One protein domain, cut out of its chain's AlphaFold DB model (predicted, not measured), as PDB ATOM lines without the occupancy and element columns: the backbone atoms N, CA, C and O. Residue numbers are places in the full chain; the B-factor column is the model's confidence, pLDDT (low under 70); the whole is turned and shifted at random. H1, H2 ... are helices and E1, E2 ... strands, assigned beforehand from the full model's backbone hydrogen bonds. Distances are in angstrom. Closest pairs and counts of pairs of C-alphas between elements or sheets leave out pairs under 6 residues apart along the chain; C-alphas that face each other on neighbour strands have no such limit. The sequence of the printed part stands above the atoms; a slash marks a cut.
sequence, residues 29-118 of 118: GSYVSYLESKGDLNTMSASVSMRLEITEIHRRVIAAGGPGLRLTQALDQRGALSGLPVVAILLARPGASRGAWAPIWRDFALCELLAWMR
ATOM      1  N   GLY A  29     -81.627 142.031  47.961       79.88
ATOM      2  CA  GLY A  29     -82.830 142.457  47.240       79.88
ATOM      3  C   GLY A  29     -83.014 141.718  45.914       79.88
ATOM      4  O   GLY A  29     -84.099 141.214  45.654       79.88
ATOM      5  N   SER A  30     -81.943 141.551  45.126       82.88
ATOM      6  CA  SER A  30     -82.009 140.825  43.847       82.88
ATOM      7  C   SER A  30     -82.412 139.354  44.003       82.88
ATOM      8  O   SER A  30     -83.142 138.826  43.168       82.88
ATOM      9  N   TYR A  31     -82.015 138.713  45.107       81.06
ATOM     10  CA  TYR A  31     -82.458 137.358  45.429       81.06
ATOM     11  C   TYR A  31     -83.935 137.307  45.838       81.06
ATOM     12  O   TYR A  31     -84.679 136.444  45.380       81.06
ATOM     13  N   VAL A  32     -84.387 138.261  46.656       81.12
ATOM     14  CA  VAL A  32     -85.798 138.367  47.061       81.12
ATOM     15  C   VAL A  32     -86.697 138.587  45.841       81.12
ATOM     16  O   VAL A  32     -87.675 137.863  45.680       81.12
ATOM     17  N   SER A  33     -86.331 139.498  44.934       84.56
ATOM     18  CA  SER A  33     -87.068 139.729  43.683       84.56
ATOM     19  C   SER A  33     -87.082 138.498  42.771       84.56
ATOM     20  O   SER A  33     -88.083 138.221  42.112       84.56
ATOM     21  N   TYR A  34     -86.003 137.711  42.755       83.44
ATOM     22  CA  TYR A  34     -85.992 136.433  42.050       83.44
ATOM     23  C   TYR A  34     -87.004 135.447  42.645       83.44
ATOM     24  O   TYR A  34     -87.808 134.891  41.895       83.44
ATOM     25  N   LEU A  35     -87.026 135.277  43.971       80.56
ATOM     26  CA  LEU A  35     -88.004 134.411  44.640       80.56
ATOM     27  C   LEU A  35     -89.449 134.872  44.387       80.56
ATOM     28  O   LEU A  35     -90.313 134.039  44.121       80.56
ATOM     29  N   GLU A  36     -89.710 136.185  44.390       81.75
ATOM     30  CA  GLU A  36     -91.013 136.754  44.008       81.75
ATOM     31  C   GLU A  36     -91.411 136.355  42.589       81.75
ATOM     32  O   GLU A  36     -92.512 135.846  42.381       81.75
ATOM     33  N   SER A  37     -90.501 136.532  41.625       82.94
ATOM     34  CA  SER A  37     -90.752 136.208  40.215       82.94
ATOM     35  C   SER A  37     -91.052 134.724  39.987       82.94
ATOM     36  O   SER A  37     -91.774 134.370  39.056       82.94
ATOM     37  N   LYS A  38     -90.518 133.849  40.848       80.19
ATOM     38  CA  LYS A  38     -90.746 132.400  40.816       80.19
ATOM     39  C   LYS A  38     -91.967 131.964  41.625       80.19
ATOM     40  O   LYS A  38     -92.380 130.814  41.526       80.19
ATOM     41  N   GLY A  39     -92.576 132.871  42.392       77.56
ATOM     42  CA  GLY A  39     -93.652 132.540  43.324       77.56
ATOM     43  C   GLY A  39     -93.187 131.737  44.543       77.56
ATOM     44  O   GLY A  39     -94.029 131.176  45.242       77.56
ATOM     45  N   ASP A  40     -91.876 131.716  44.799       77.44
ATOM     46  CA  ASP A  40     -91.204 131.038  45.917       77.44
ATOM     47  C   ASP A  40     -91.051 131.963  47.145       77.44
ATOM     48  O   ASP A  40     -90.305 131.667  48.079       77.44
ATOM     49  N   LEU A  41     -91.761 133.096  47.153       81.44
ATOM     50  CA  LEU A  41     -91.859 134.007  48.287       81.44
ATOM     51  C   LEU A  41     -93.327 134.290  48.605       81.44
ATOM     52  O   LEU A  41     -94.048 134.875  47.794       81.44
ATOM     53  N   ASN A  42     -93.764 133.897  49.800       81.44
ATOM     54  CA  ASN A  42     -95.123 134.138  50.265       81.44
ATOM     55  C   ASN A  42     -95.184 135.358  51.191       81.44
ATOM     56  O   ASN A  42     -94.292 135.572  52.011       81.44
ATOM     57  N   THR A  43     -96.247 136.152  51.070       81.94
ATOM     58  CA  THR A  43     -96.445 137.349  51.895       81.94
ATOM     59  C   THR A  43     -97.507 137.080  52.950       81.94
ATOM     60  O   THR A  43     -98.611 136.646  52.638       81.94
ATOM     61  N   MET A  44     -97.167 137.366  54.201       76.81
ATOM     62  CA  MET A  44     -98.046 137.252  55.354       76.81
ATOM     63  C   MET A  44     -98.421 138.642  55.868       76.81
ATOM     64  O   MET A  44     -97.553 139.476  56.155       76.81
ATOM     65  N   SER A  45     -99.725 138.862  56.004       78.56
ATOM     66  CA  SER A  45    -100.324 140.054  56.615       78.56
ATOM     67  C   SER A  45    -100.718 139.856  58.077       78.56
ATOM     68  O   SER A  45    -101.040 140.831  58.746       78.56
ATOM     69  N   ALA A  46    -100.678 138.623  58.585       78.75
ATOM     70  CA  ALA A  46    -100.918 138.359  59.997       78.75
ATOM     71  C   ALA A  46     -99.844 139.030  60.861       78.75
ATOM     72  O   ALA A  46     -98.660 139.033  60.504       78.75
ATOM     73  N   SER A  47    -100.262 139.583  62.000       81.62
ATOM     74  CA  SER A  47     -99.332 140.097  62.996       81.62
ATOM     75  C   SER A  47     -98.565 138.937  63.622       81.62
ATOM     76  O   SER A  47     -99.179 138.030  64.173       81.62
ATOM     77  N   VAL A  48     -97.237 138.952  63.506       81.69
ATOM     78  CA  VAL A  48     -96.365 137.866  63.985       81.69
ATOM     79  C   VAL A  48     -95.293 138.446  64.886       81.69
ATOM     80  O   VAL A  48     -94.527 139.311  64.461       81.69
ATOM     81  N   SER A  49     -95.195 137.938  66.106       83.38
ATOM     82  CA  SER A  49     -94.133 138.282  67.039       83.38
ATOM     83  C   SER A  49     -92.769 137.814  66.530       83.38
ATOM     84  O   SER A  49     -92.528 136.643  66.233       83.38
ATOM     85  N   MET A  50     -91.808 138.731  66.507       83.06
ATOM     86  CA  MET A  50     -90.405 138.382  66.293       83.06
ATOM     87  C   MET A  50     -89.825 137.594  67.476       83.06
ATOM     88  O   MET A  50     -88.790 136.944  67.338       83.06
ATOM     89  N   ARG A  51     -90.497 137.599  68.635       82.31
ATOM     90  CA  ARG A  51     -90.136 136.759  69.777       82.31
ATOM     91  C   ARG A  51     -90.812 135.394  69.638       82.31
ATOM     92  O   ARG A  51     -92.005 135.267  69.887       82.31
ATOM     93  N   LEU A  52     -90.011 134.384  69.296       77.88
ATOM     94  CA  LEU A  52     -90.342 132.948  69.233       77.88
ATOM     95  C   LEU A  52     -91.335 132.518  68.137       77.88
ATOM     96  O   LEU A  52     -91.102 131.478  67.523       77.88
ATOM     97  N   GLU A  53     -92.374 133.299  67.820       81.88
ATOM     98  CA  GLU A  53     -93.353 132.917  66.782       81.88
ATOM     99  C   GLU A  53     -92.696 132.793  65.404       81.88
ATOM    100  O   GLU A  53     -92.857 131.776  64.728       81.88
ATOM    101  N   ILE A  54     -91.876 133.777  65.012       82.25
ATOM    102  CA  ILE A  54     -91.142 133.731  63.740       82.25
ATOM    103  C   ILE A  54     -90.214 132.510  63.641       82.25
ATOM    104  O   ILE A  54     -90.067 131.933  62.564       82.25
ATOM    105  N   THR A  55     -89.624 132.084  64.759       82.44
ATOM    106  CA  THR A  55     -88.716 130.933  64.820       82.44
ATOM    107  C   THR A  55     -89.474 129.617  64.651       82.44
ATOM    108  O   THR A  55     -89.014 128.736  63.922       82.44
ATOM    109  N   GLU A  56     -90.659 129.483  65.247       83.88
ATOM    110  CA  GLU A  56     -91.495 128.291  65.063       83.88
ATOM    111  C   GLU A  56     -92.090 128.206  63.657       83.88
ATOM    112  O   GLU A  56     -92.100 127.127  63.054       83.88
ATOM    113  N   ILE A  57     -92.514 129.341  63.090       80.31
ATOM    114  CA  ILE A  57     -92.939 129.418  61.685       80.31
ATOM    115  C   ILE A  57     -91.782 128.986  60.777       80.31
ATOM    116  O   ILE A  57     -91.951 128.103  59.934       80.31
ATOM    117  N   HIS A  58     -90.587 129.538  61.000       79.56
ATOM    118  CA  HIS A  58     -89.374 129.183  60.269       79.56
ATOM    119  C   HIS A  58     -89.075 127.678  60.341       79.56
ATOM    120  O   HIS A  58     -88.834 127.042  59.313       79.56
ATOM    121  N   ARG A  59     -89.149 127.079  61.535       81.62
ATOM    122  CA  ARG A  59     -88.902 125.646  61.747       81.62
ATOM    123  C   ARG A  59     -89.861 124.765  60.945       81.62
ATOM    124  O   ARG A  59     -89.417 123.821  60.293       81.62
ATOM    125  N   ARG A  60     -91.163 125.066  60.971       78.88
ATOM    126  CA  ARG A  60     -92.189 124.282  60.257       78.88
ATOM    127  C   ARG A  60     -92.065 124.414  58.748       78.88
ATOM    128  O   ARG A  60     -92.174 123.422  58.035       78.88
ATOM    129  N   VAL A  61     -91.809 125.624  58.268       78.06
ATOM    130  CA  VAL A  61     -91.698 125.886  56.832       78.06
ATOM    131  C   VAL A  61     -90.452 125.211  56.264       78.06
ATOM    132  O   VAL A  61     -90.551 124.578  55.219       78.06
ATOM    133  N   ILE A  62     -89.319 125.219  56.977       77.62
ATOM    134  CA  ILE A  62     -88.144 124.429  56.573       77.62
ATOM    135  C   ILE A  62     -88.445 122.929  56.586       77.62
ATOM    136  O   ILE A  62     -88.118 122.244  55.620       77.62
ATOM    137  N   ALA A  63     -89.085 122.415  57.642       78.31
ATOM    138  CA  ALA A  63     -89.426 120.994  57.737       78.31
ATOM    139  C   ALA A  63     -90.353 120.534  56.596       78.31
ATOM    140  O   ALA A  63     -90.226 119.412  56.113       78.31
ATOM    141  N   ALA A  64     -91.241 121.415  56.133       72.12
ATOM    142  CA  ALA A  64     -92.127 121.173  54.998       72.12
ATOM    143  C   ALA A  64     -91.490 121.475  53.628       72.12
ATOM    144  O   ALA A  64     -92.139 121.279  52.602       72.12
ATOM    145  N   GLY A  65     -90.251 121.977  53.589       72.62
ATOM    146  CA  GLY A  65     -89.609 122.430  52.352       72.62
ATOM    147  C   GLY A  65     -90.355 123.582  51.670       72.62
ATOM    148  O   GLY A  65     -90.391 123.643  50.445       72.62
ATOM    149  N   GLY A  66     -91.001 124.445  52.455       72.00
ATOM    150  CA  GLY A  66     -91.810 125.559  51.980       72.00
ATOM    151  C   GLY A  66     -90.996 126.769  51.492       72.00
ATOM    152  O   GLY A  66     -89.763 126.763  51.532       72.00
ATOM    153  N   PRO A  67     -91.694 127.810  51.008       77.81
ATOM    154  CA  PRO A  67     -91.109 128.978  50.357       77.81
ATOM    155  C   PRO A  67     -90.458 129.926  51.369       77.81
ATOM    156  O   PRO A  67     -90.631 129.796  52.584       77.81
ATOM    157  N   GLY A  68     -89.787 130.954  50.851       81.44
ATOM    158  CA  GLY A  68     -89.432 132.114  51.657       81.44
ATOM    159  C   GLY A  68     -90.680 132.841  52.161       81.44
ATOM    160  O   GLY A  68     -91.748 132.777  51.541       81.44
ATOM    161  N   LEU A  69     -90.537 133.602  53.246       81.62
ATOM    162  CA  LEU A  69     -91.627 134.366  53.848       81.62
ATOM    163  C   LEU A  69     -91.300 135.838  53.969       81.62
ATOM    164  O   LEU A  69     -90.222 136.218  54.418       81.62
ATOM    165  N   ARG A  70     -92.291 136.668  53.665       85.31
ATOM    166  CA  ARG A  70     -92.278 138.092  53.963       85.31
ATOM    167  C   ARG A  70     -93.387 138.423  54.946       85.31
ATOM    168  O   ARG A  70     -94.563 138.272  54.636       85.31
ATOM    169  N   LEU A  71     -93.002 138.941  56.100       83.56
ATOM    170  CA  LEU A  71     -93.891 139.456  57.128       83.56
ATOM    171  C   LEU A  71     -94.042 140.964  56.932       83.56
ATOM    172  O   LEU A  71     -93.063 141.713  56.995       83.56
ATOM    173  N   THR A  72     -95.273 141.405  56.694       83.75
ATOM    174  CA  THR A  72     -95.602 142.834  56.551       83.75
ATOM    175  C   THR A  72     -96.039 143.469  57.866       83.75
ATOM    176  O   THR A  72     -95.992 144.688  57.987       83.75
ATOM    177  N   GLN A  73     -96.434 142.660  58.852       84.38
ATOM    178  CA  GLN A  73     -96.933 143.094  60.161       84.38
ATOM    179  C   GLN A  73     -96.149 142.423  61.305       84.38
ATOM    180  O   GLN A  73     -96.722 141.947  62.280       84.38
ATOM    181  N   ALA A  74     -94.823 142.330  61.178       84.19
ATOM    182  CA  ALA A  74     -93.992 141.768  62.240       84.19
ATOM    183  C   ALA A  74     -94.050 142.657  63.494       84.19
ATOM    184  O   ALA A  74     -93.897 143.872  63.388       84.19
ATOM    185  N   LEU A  75     -94.252 142.056  64.664       86.50
ATOM    186  CA  LEU A  75     -94.277 142.729  65.957       86.50
ATOM    187  C   LEU A  75     -92.928 142.561  66.659       86.50
ATOM    188  O   LEU A  75     -92.346 141.477  66.664       86.50
ATOM    189  N   ASP A  76     -92.421 143.627  67.259       84.19
ATOM    190  CA  ASP A  76     -91.214 143.597  68.068       84.19
ATOM    191  C   ASP A  76     -91.458 142.978  69.453       84.19
ATOM    192  O   ASP A  76     -92.555 142.549  69.814       84.19
ATOM    193  N   GLN A  77     -90.406 142.936  70.268       80.44
ATOM    194  CA  GLN A  77     -90.465 142.398  71.627       80.44
ATOM    195  C   GLN A  77     -91.444 143.132  72.565       80.44
ATOM    196  O   GLN A  77     -91.800 142.584  73.610       80.44
ATOM    197  N   ARG A  78     -91.863 144.352  72.214       82.81
ATOM    198  CA  ARG A  78     -92.842 145.174  72.938       82.81
ATOM    199  C   ARG A  78     -94.241 145.085  72.316       82.81
ATOM    200  O   ARG A  78     -95.158 145.721  72.823       82.81
ATOM    201  N   GLY A  79     -94.415 144.301  71.251       79.81
ATOM    202  CA  GLY A  79     -95.670 144.194  70.510       79.81
ATOM    203  C   GLY A  79     -95.922 145.357  69.547       79.81
ATOM    204  O   GLY A  79     -97.035 145.480  69.043       79.81
ATOM    205  N   ALA A  80     -94.928 146.211  69.288       84.69
ATOM    206  CA  ALA A  80     -95.037 147.294  68.317       84.69
ATOM    207  C   ALA A  80     -94.719 146.790  66.905       84.69
ATOM    208  O   ALA A  80     -93.857 145.930  66.726       84.69
ATOM    209  N   LEU A  81     -95.389 147.333  65.889       85.25
ATOM    210  CA  LEU A  81     -95.085 146.996  64.498       85.25
ATOM    211  C   LEU A  81     -93.645 147.390  64.143       85.25
ATOM    212  O   LEU A  81     -93.200 148.507  64.407       85.25
ATOM    213  N   SER A  82     -92.932 146.473  63.496       81.06
ATOM    214  CA  SER A  82     -91.622 146.728  62.910       81.06
ATOM    215  C   SER A  82     -91.744 147.762  61.792       81.06
ATOM    216  O   SER A  82     -92.528 147.587  60.860       81.06
ATOM    217  N   GLY A  83     -90.912 148.804  61.839       76.75
ATOM    218  CA  GLY A  83     -90.827 149.811  60.773       76.75
ATOM    219  C   GLY A  83     -90.212 149.295  59.466       76.75
ATOM    220  O   GLY A  83     -90.203 150.009  58.468       76.75
ATOM    221  N   LEU A  84     -89.691 148.063  59.459       73.88
ATOM    222  CA  LEU A  84     -89.128 147.410  58.280       73.88
ATOM    223  C   LEU A  84     -89.811 146.058  58.032       73.88
ATOM    224  O   LEU A  84     -90.040 145.310  58.992       73.88
ATOM    225  N   PRO A  85     -90.088 145.702  56.763       72.50
ATOM    226  CA  PRO A  85     -90.591 144.380  56.420       72.50
ATOM    227  C   PRO A  85     -89.546 143.319  56.772       72.50
ATOM    228  O   PRO A  85     -88.359 143.458  56.463       72.50
ATOM    229  N   VAL A  86     -89.999 142.236  57.398       80.19
ATOM    230  CA  VAL A  86     -89.123 141.146  57.832       80.19
ATOM    231  C   VAL A  86     -89.227 140.013  56.824       80.19
ATOM    232  O   VAL A  86     -90.309 139.485  56.581       80.19
ATOM    233  N   VAL A  87     -88.099 139.633  56.227       77.44
ATOM    234  CA  VAL A  87     -88.019 138.457  55.355       77.44
ATOM    235  C   VAL A  87     -87.400 137.316  56.150       77.44
ATOM    236  O   VAL A  87     -86.257 137.417  56.595       77.44
ATOM    237  N   ALA A  88     -88.156 136.240  56.329       68.62
ATOM    238  CA  ALA A  88     -87.712 135.015  56.976       68.62
ATOM    239  C   ALA A  88     -87.517 133.913  55.928       68.62
ATOM    240  O   ALA A  88     -88.225 133.866  54.924       68.62
ATOM    241  N   ILE A  89     -86.587 132.989  56.196       67.12
ATOM    242  CA  ILE A  89     -86.330 131.799  55.364       67.12
ATOM    243  C   ILE A  89     -85.719 132.169  54.004       67.12
ATOM    244  O   ILE A  89     -86.300 131.987  52.938       67.12
ATOM    245  N   LEU A  90     -84.493 132.688  54.048       59.34
ATOM    246  CA  LEU A  90     -83.746 133.101  52.855       59.34
ATOM    247  C   LEU A  90     -83.027 131.935  52.140       59.34
ATOM    248  O   LEU A  90     -82.338 132.161  51.158       59.34
ATOM    249  N   LEU A  91     -83.148 130.701  52.640       58.16
ATOM    250  CA  LEU A  91     -82.557 129.488  52.048       58.16
ATOM    251  C   LEU A  91     -83.632 128.460  51.664       58.16
ATOM    252  O   LEU A  91     -83.376 127.256  51.651       58.16
ATOM    253  N   ALA A  92     -84.853 128.926  51.396       56.28
ATOM    254  CA  ALA A  92     -85.916 128.072  50.885       56.28
ATOM    255  C   ALA A  92     -85.475 127.389  49.579       56.28
ATOM    256  O   ALA A  92     -84.779 127.984  48.750       56.28
ATOM    257  N   ARG A  93     -85.867 126.124  49.397       58.97
ATOM    258  CA  ARG A  93     -85.571 125.385  48.167       58.97
ATOM    259  C   ARG A  93     -86.357 126.028  47.010       58.97
ATOM    260  O   ARG A  93     -87.580 126.098  47.114       58.97
ATOM    261  N   PRO A  94     -85.698 126.443  45.913       56.09
ATOM    262  CA  PRO A  94     -86.397 126.906  44.717       56.09
ATOM    263  C   PRO A  94     -87.329 125.810  44.175       56.09
ATOM    264  O   PRO A  94     -86.928 124.645  44.115       56.09
ATOM    265  N   GLY A  95     -88.547 126.170  43.769       58.53
ATOM    266  CA  GLY A  95     -89.532 125.232  43.213       58.53
ATOM    267  C   GLY A  95     -90.458 124.568  44.239       58.53
ATOM    268  O   GLY A  95     -91.020 123.505  43.961       58.53
ATOM    269  N   ALA A  96     -90.639 125.165  45.420       59.31
ATOM    270  CA  ALA A  96     -91.583 124.681  46.423       59.31
ATOM    271  C   ALA A  96     -93.034 124.988  45.999       59.31
ATOM    272  O   ALA A  96     -93.575 126.061  46.264       59.31
ATOM    273  N   SER A  97     -93.704 124.029  45.353       52.44
ATOM    274  CA  SER A  97     -95.081 124.191  44.866       52.44
ATOM    275  C   SER A  97     -96.061 124.609  45.976       52.44
ATOM    276  O   SER A  97     -96.203 123.901  46.977       52.44
ATOM    277  N   ARG A  98     -96.788 125.716  45.756       50.50
ATOM    278  CA  ARG A  98     -97.750 126.353  46.683       50.50
ATOM    279  C   ARG A  98     -98.750 125.403  47.364       50.50
ATOM    280  O   ARG A  98     -99.151 125.642  48.498       50.50
ATOM    281  N   GLY A  99     -99.151 124.328  46.682       49.62
ATOM    282  CA  GLY A  99    -100.189 123.403  47.151       49.62
ATOM    283  C   GLY A  99     -99.783 122.489  48.314       49.62
ATOM    284  O   GLY A  99    -100.647 122.091  49.086       49.62
ATOM    285  N   ALA A 100     -98.493 122.181  48.481       50.94
ATOM    286  CA  ALA A 100     -98.045 121.183  49.462       50.94
ATOM    287  C   ALA A 100     -97.989 121.713  50.907       50.94
ATOM    288  O   ALA A 100     -98.056 120.941  51.858       50.94
ATOM    289  N   TRP A 101     -97.878 123.030  51.082       49.56
ATOM    290  CA  TRP A 101     -97.651 123.668  52.381       49.56
ATOM    291  C   TRP A 101     -98.783 124.608  52.814       49.56
ATOM    292  O   TRP A 101     -98.758 125.102  53.937       49.56
ATOM    293  N   ALA A 102     -99.800 124.833  51.969       49.31
ATOM    294  CA  ALA A 102    -101.021 125.574  52.310       49.31
ATOM    295  C   ALA A 102    -101.672 125.155  53.658       49.31
ATOM    296  O   ALA A 102    -102.121 126.046  54.382       49.31
ATOM    297  N   PRO A 103    -101.679 123.863  54.064       53.50
ATOM    298  CA  PRO A 103    -102.270 123.440  55.338       53.50
ATOM    299  C   PRO A 103    -101.561 124.000  56.582       53.50
ATOM    300  O   PRO A 103    -102.231 124.328  57.555       53.50
ATOM    301  N   ILE A 104    -100.233 124.201  56.539       53.94
ATOM    302  CA  ILE A 104     -99.450 124.755  57.667       53.94
ATOM    303  C   ILE A 104     -99.862 126.197  57.998       53.94
ATOM    304  O   ILE A 104     -99.686 126.637  59.132       53.94
ATOM    305  N   TRP A 105    -100.438 126.917  57.031       51.31
ATOM    306  CA  TRP A 105    -100.935 128.285  57.205       51.31
ATOM    307  C   TRP A 105    -102.334 128.357  57.790       51.31
ATOM    308  O   TRP A 105    -102.680 129.367  58.390       51.31
ATOM    309  N   ARG A 106    -103.160 127.326  57.577       45.59
ATOM    310  CA  ARG A 106    -104.552 127.338  58.040       45.59
ATOM    311  C   ARG A 106    -104.650 127.078  59.541       45.59
ATOM    312  O   ARG A 106    -105.574 127.572  60.180       45.59
ATOM    313  N   ASP A 107    -103.649 126.408  60.105       47.38
ATOM    314  CA  ASP A 107    -103.542 126.155  61.538       47.38
ATOM    315  C   ASP A 107    -102.866 127.337  62.257       47.38
ATOM    316  O   ASP A 107    -101.779 127.232  62.830       47.38
ATOM    317  N   PHE A 108    -103.561 128.481  62.271       54.12
ATOM    318  CA  PHE A 108    -103.257 129.638  63.125       54.12
ATOM    319  C   PHE A 108    -103.343 129.328  64.629       54.12
ATOM    320  O   PHE A 108    -102.973 130.170  65.441       54.12
ATOM    321  N   ALA A 109    -103.743 128.111  65.009       48.38
ATOM    322  CA  ALA A 109    -103.883 127.662  66.389       48.38
ATOM    323  C   ALA A 109    -102.626 127.891  67.247       48.38
ATOM    324  O   ALA A 109    -102.760 128.133  68.437       48.38
ATOM    325  N   LEU A 110    -101.409 127.865  66.678       51.84
ATOM    326  CA  LEU A 110    -100.190 128.167  67.445       51.84
ATOM    327  C   LEU A 110     -99.919 129.671  67.575       51.84
ATOM    328  O   LEU A 110     -99.473 130.098  68.632       51.84
ATOM    329  N   CYS A 111    -100.170 130.470  66.532       50.59
ATOM    330  CA  CYS A 111    -100.040 131.929  66.638       50.59
ATOM    331  C   CYS A 111    -101.079 132.472  67.622       50.59
ATOM    332  O   CYS A 111    -100.746 133.302  68.453       50.59
ATOM    333  N   GLU A 112    -102.299 131.930  67.604       53.31
ATOM    334  CA  GLU A 112    -103.307 132.234  68.618       53.31
ATOM    335  C   GLU A 112    -102.928 131.709  70.008       53.31
ATOM    336  O   GLU A 112    -103.080 132.445  70.973       53.31
ATOM    337  N   LEU A 113    -102.373 130.496  70.141       49.34
ATOM    338  CA  LEU A 113    -101.902 129.970  71.432       49.34
ATOM    339  C   LEU A 113    -100.754 130.812  72.015       49.34
ATOM    340  O   LEU A 113    -100.750 131.109  73.206       49.34
ATOM    341  N   LEU A 114     -99.780 131.213  71.194       51.84
ATOM    342  CA  LEU A 114     -98.659 132.060  71.612       51.84
ATOM    343  C   LEU A 114     -99.128 133.490  71.920       51.84
ATOM    344  O   LEU A 114     -98.686 134.066  72.914       51.84
ATOM    345  N   ALA A 115    -100.077 134.020  71.144       51.31
ATOM    346  CA  ALA A 115    -100.726 135.298  71.419       51.31
ATOM    347  C   ALA A 115    -101.636 135.263  72.661       51.31
ATOM    348  O   ALA A 115    -101.818 136.309  73.278       51.31
ATOM    349  N   TRP A 116    -102.196 134.104  73.029       47.50
ATOM    350  CA  TRP A 116    -103.001 133.891  74.241       47.50
ATOM    351  C   TRP A 116    -102.143 133.720  75.502       47.50
ATOM    352  O   TRP A 116    -102.587 134.047  76.596       47.50
ATOM    353  N   MET A 117    -100.901 133.249  75.361       46.81
ATOM    354  CA  MET A 117     -99.932 133.157  76.463       46.81
ATOM    355  C   MET A 117     -99.216 134.489  76.781       46.81
ATOM    356  O   MET A 117     -98.313 134.493  77.620       46.81
ATOM    357  N   ARG A 118     -99.569 135.597  76.112       54.03
ATOM    358  CA  ARG A 118     -99.062 136.952  76.406       54.03
ATOM    359  C   ARG A 118     -99.977 137.691  77.378       54.03
ATOM    360  O   ARG A 118     -99.435 138.570  78.081       54.03
TER     361      ARG A 118
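What this domain is: This is residues 29 to 118 of the 118 residues of an uncharacterized protein of Mesorhizobium sp. B2-4-19 (UniProt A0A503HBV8). A small three-stranded sheet, E1, E2 and E3, has H2 over one face, while H1 crosses the strands near where E1 and E2 begin. Beyond E3 the last part of the printed stretch wraps round as a loop and then passes along H2 as two short helices, H3 and H4, which lie close to H2 and away from the sheet. The printed part has 90 residues, with four named helices and three named strands in the order H1 E1 H2 E2 E3 H3 H4. The sheet is mixed, in the order E1, E2, E3, and the class is mixed, helices and strands, with helices holding 34 and strands 11 of the 45 residues in named elements. The whole is compact, with a radius of gyration of the C-alphas of 13.0 A, and its C-alphas span 36 by 28 by 17 A.

Where its parts are: In the sheet, E1 is residues 41 to 44, 9.9 A from first to last C-alpha, E2 is residues 68 to 71, 10.2 A, and E3 is residues 86 to 88, 6.3 A. E2 begins at C-alpha 68, at (-89.432, 132.114, 51.657). H2, residues 53 to 63, is the longest helix by residues and measures 15.5 A. H1, residues 29 to 38, measures 14.3 A and begins at C-alpha 29, at (-82.830, 142.457, 47.240). H3, residues 102 to 106, measures 7.0 A. H4, residues 109 to 116, measures 10.1 A and ends at C-alpha 116, at (-103.001, 133.891, 74.241).

How they stand to each other: E2 is the inner strand, and E1 and E3 are the edge strands. E1 and E2 are parallel, at 27 degrees between their directions, with N 44 and O 70 at 2.8 A and N 70 and O 42 at 2.8 A, within hydrogen-bond range. E2 and E3 form a hairpin, antiparallel at 154 degrees, with N 69 and O 88 at 2.9 A and N 88 and O 69 at 2.8 A, also within range. Outside the named strands, residues 48 to 49 pair with residues 74 to 75, parallel. E1, H2 and E2 make a strand-helix-strand unit, two parallel neighbour strands with a helix between them along the chain, and its crossover is right-handed. H2 is on the sheet, and its closest C-alphas to E3 are those of His 58 and Ala 88, 6.9 A apart. H1 is on the sheet at a height over the sheet of 9.0 A; it lies over E2 and runs across the strands, at 69 degrees to E2 on the local plane. The closest C-alphas of H1 and E1 are those of Leu 35 and Leu 41, 5.3 A apart. H2 and H4 are close but not clearly touching, at a shallow tilt of 16 degrees, opposite ways; their closest C-alphas are those of Glu 53 and Cys 111, 6.8 A apart. H2 and H3 are also close but not clearly touching, with the C-alphas of Arg 60 and Ile 104 closest at 7.7 A. H3 and H4 are not on the sheet, and H1 and H2 are apart. In H1, H2 and H4 each O i to N i+4 pair is within hydrogen-bond range; H3 has 0 of 1 such pairs and 2 of 2 O i to N i+3 pairs within range.

The domain as a whole: The two C-alphas farthest apart are those of Ser 30 and Met 117, at 38.0 A. The printed part has no cut and ends at residue 118, the chain's last. The links E2 to E3, with 14 residues, and E3 to H3, with 13, are long. The mean pLDDT of the printed part is 71.2, and residues 88 to 118 are under 70; H3 and H4 each have a mean of 51.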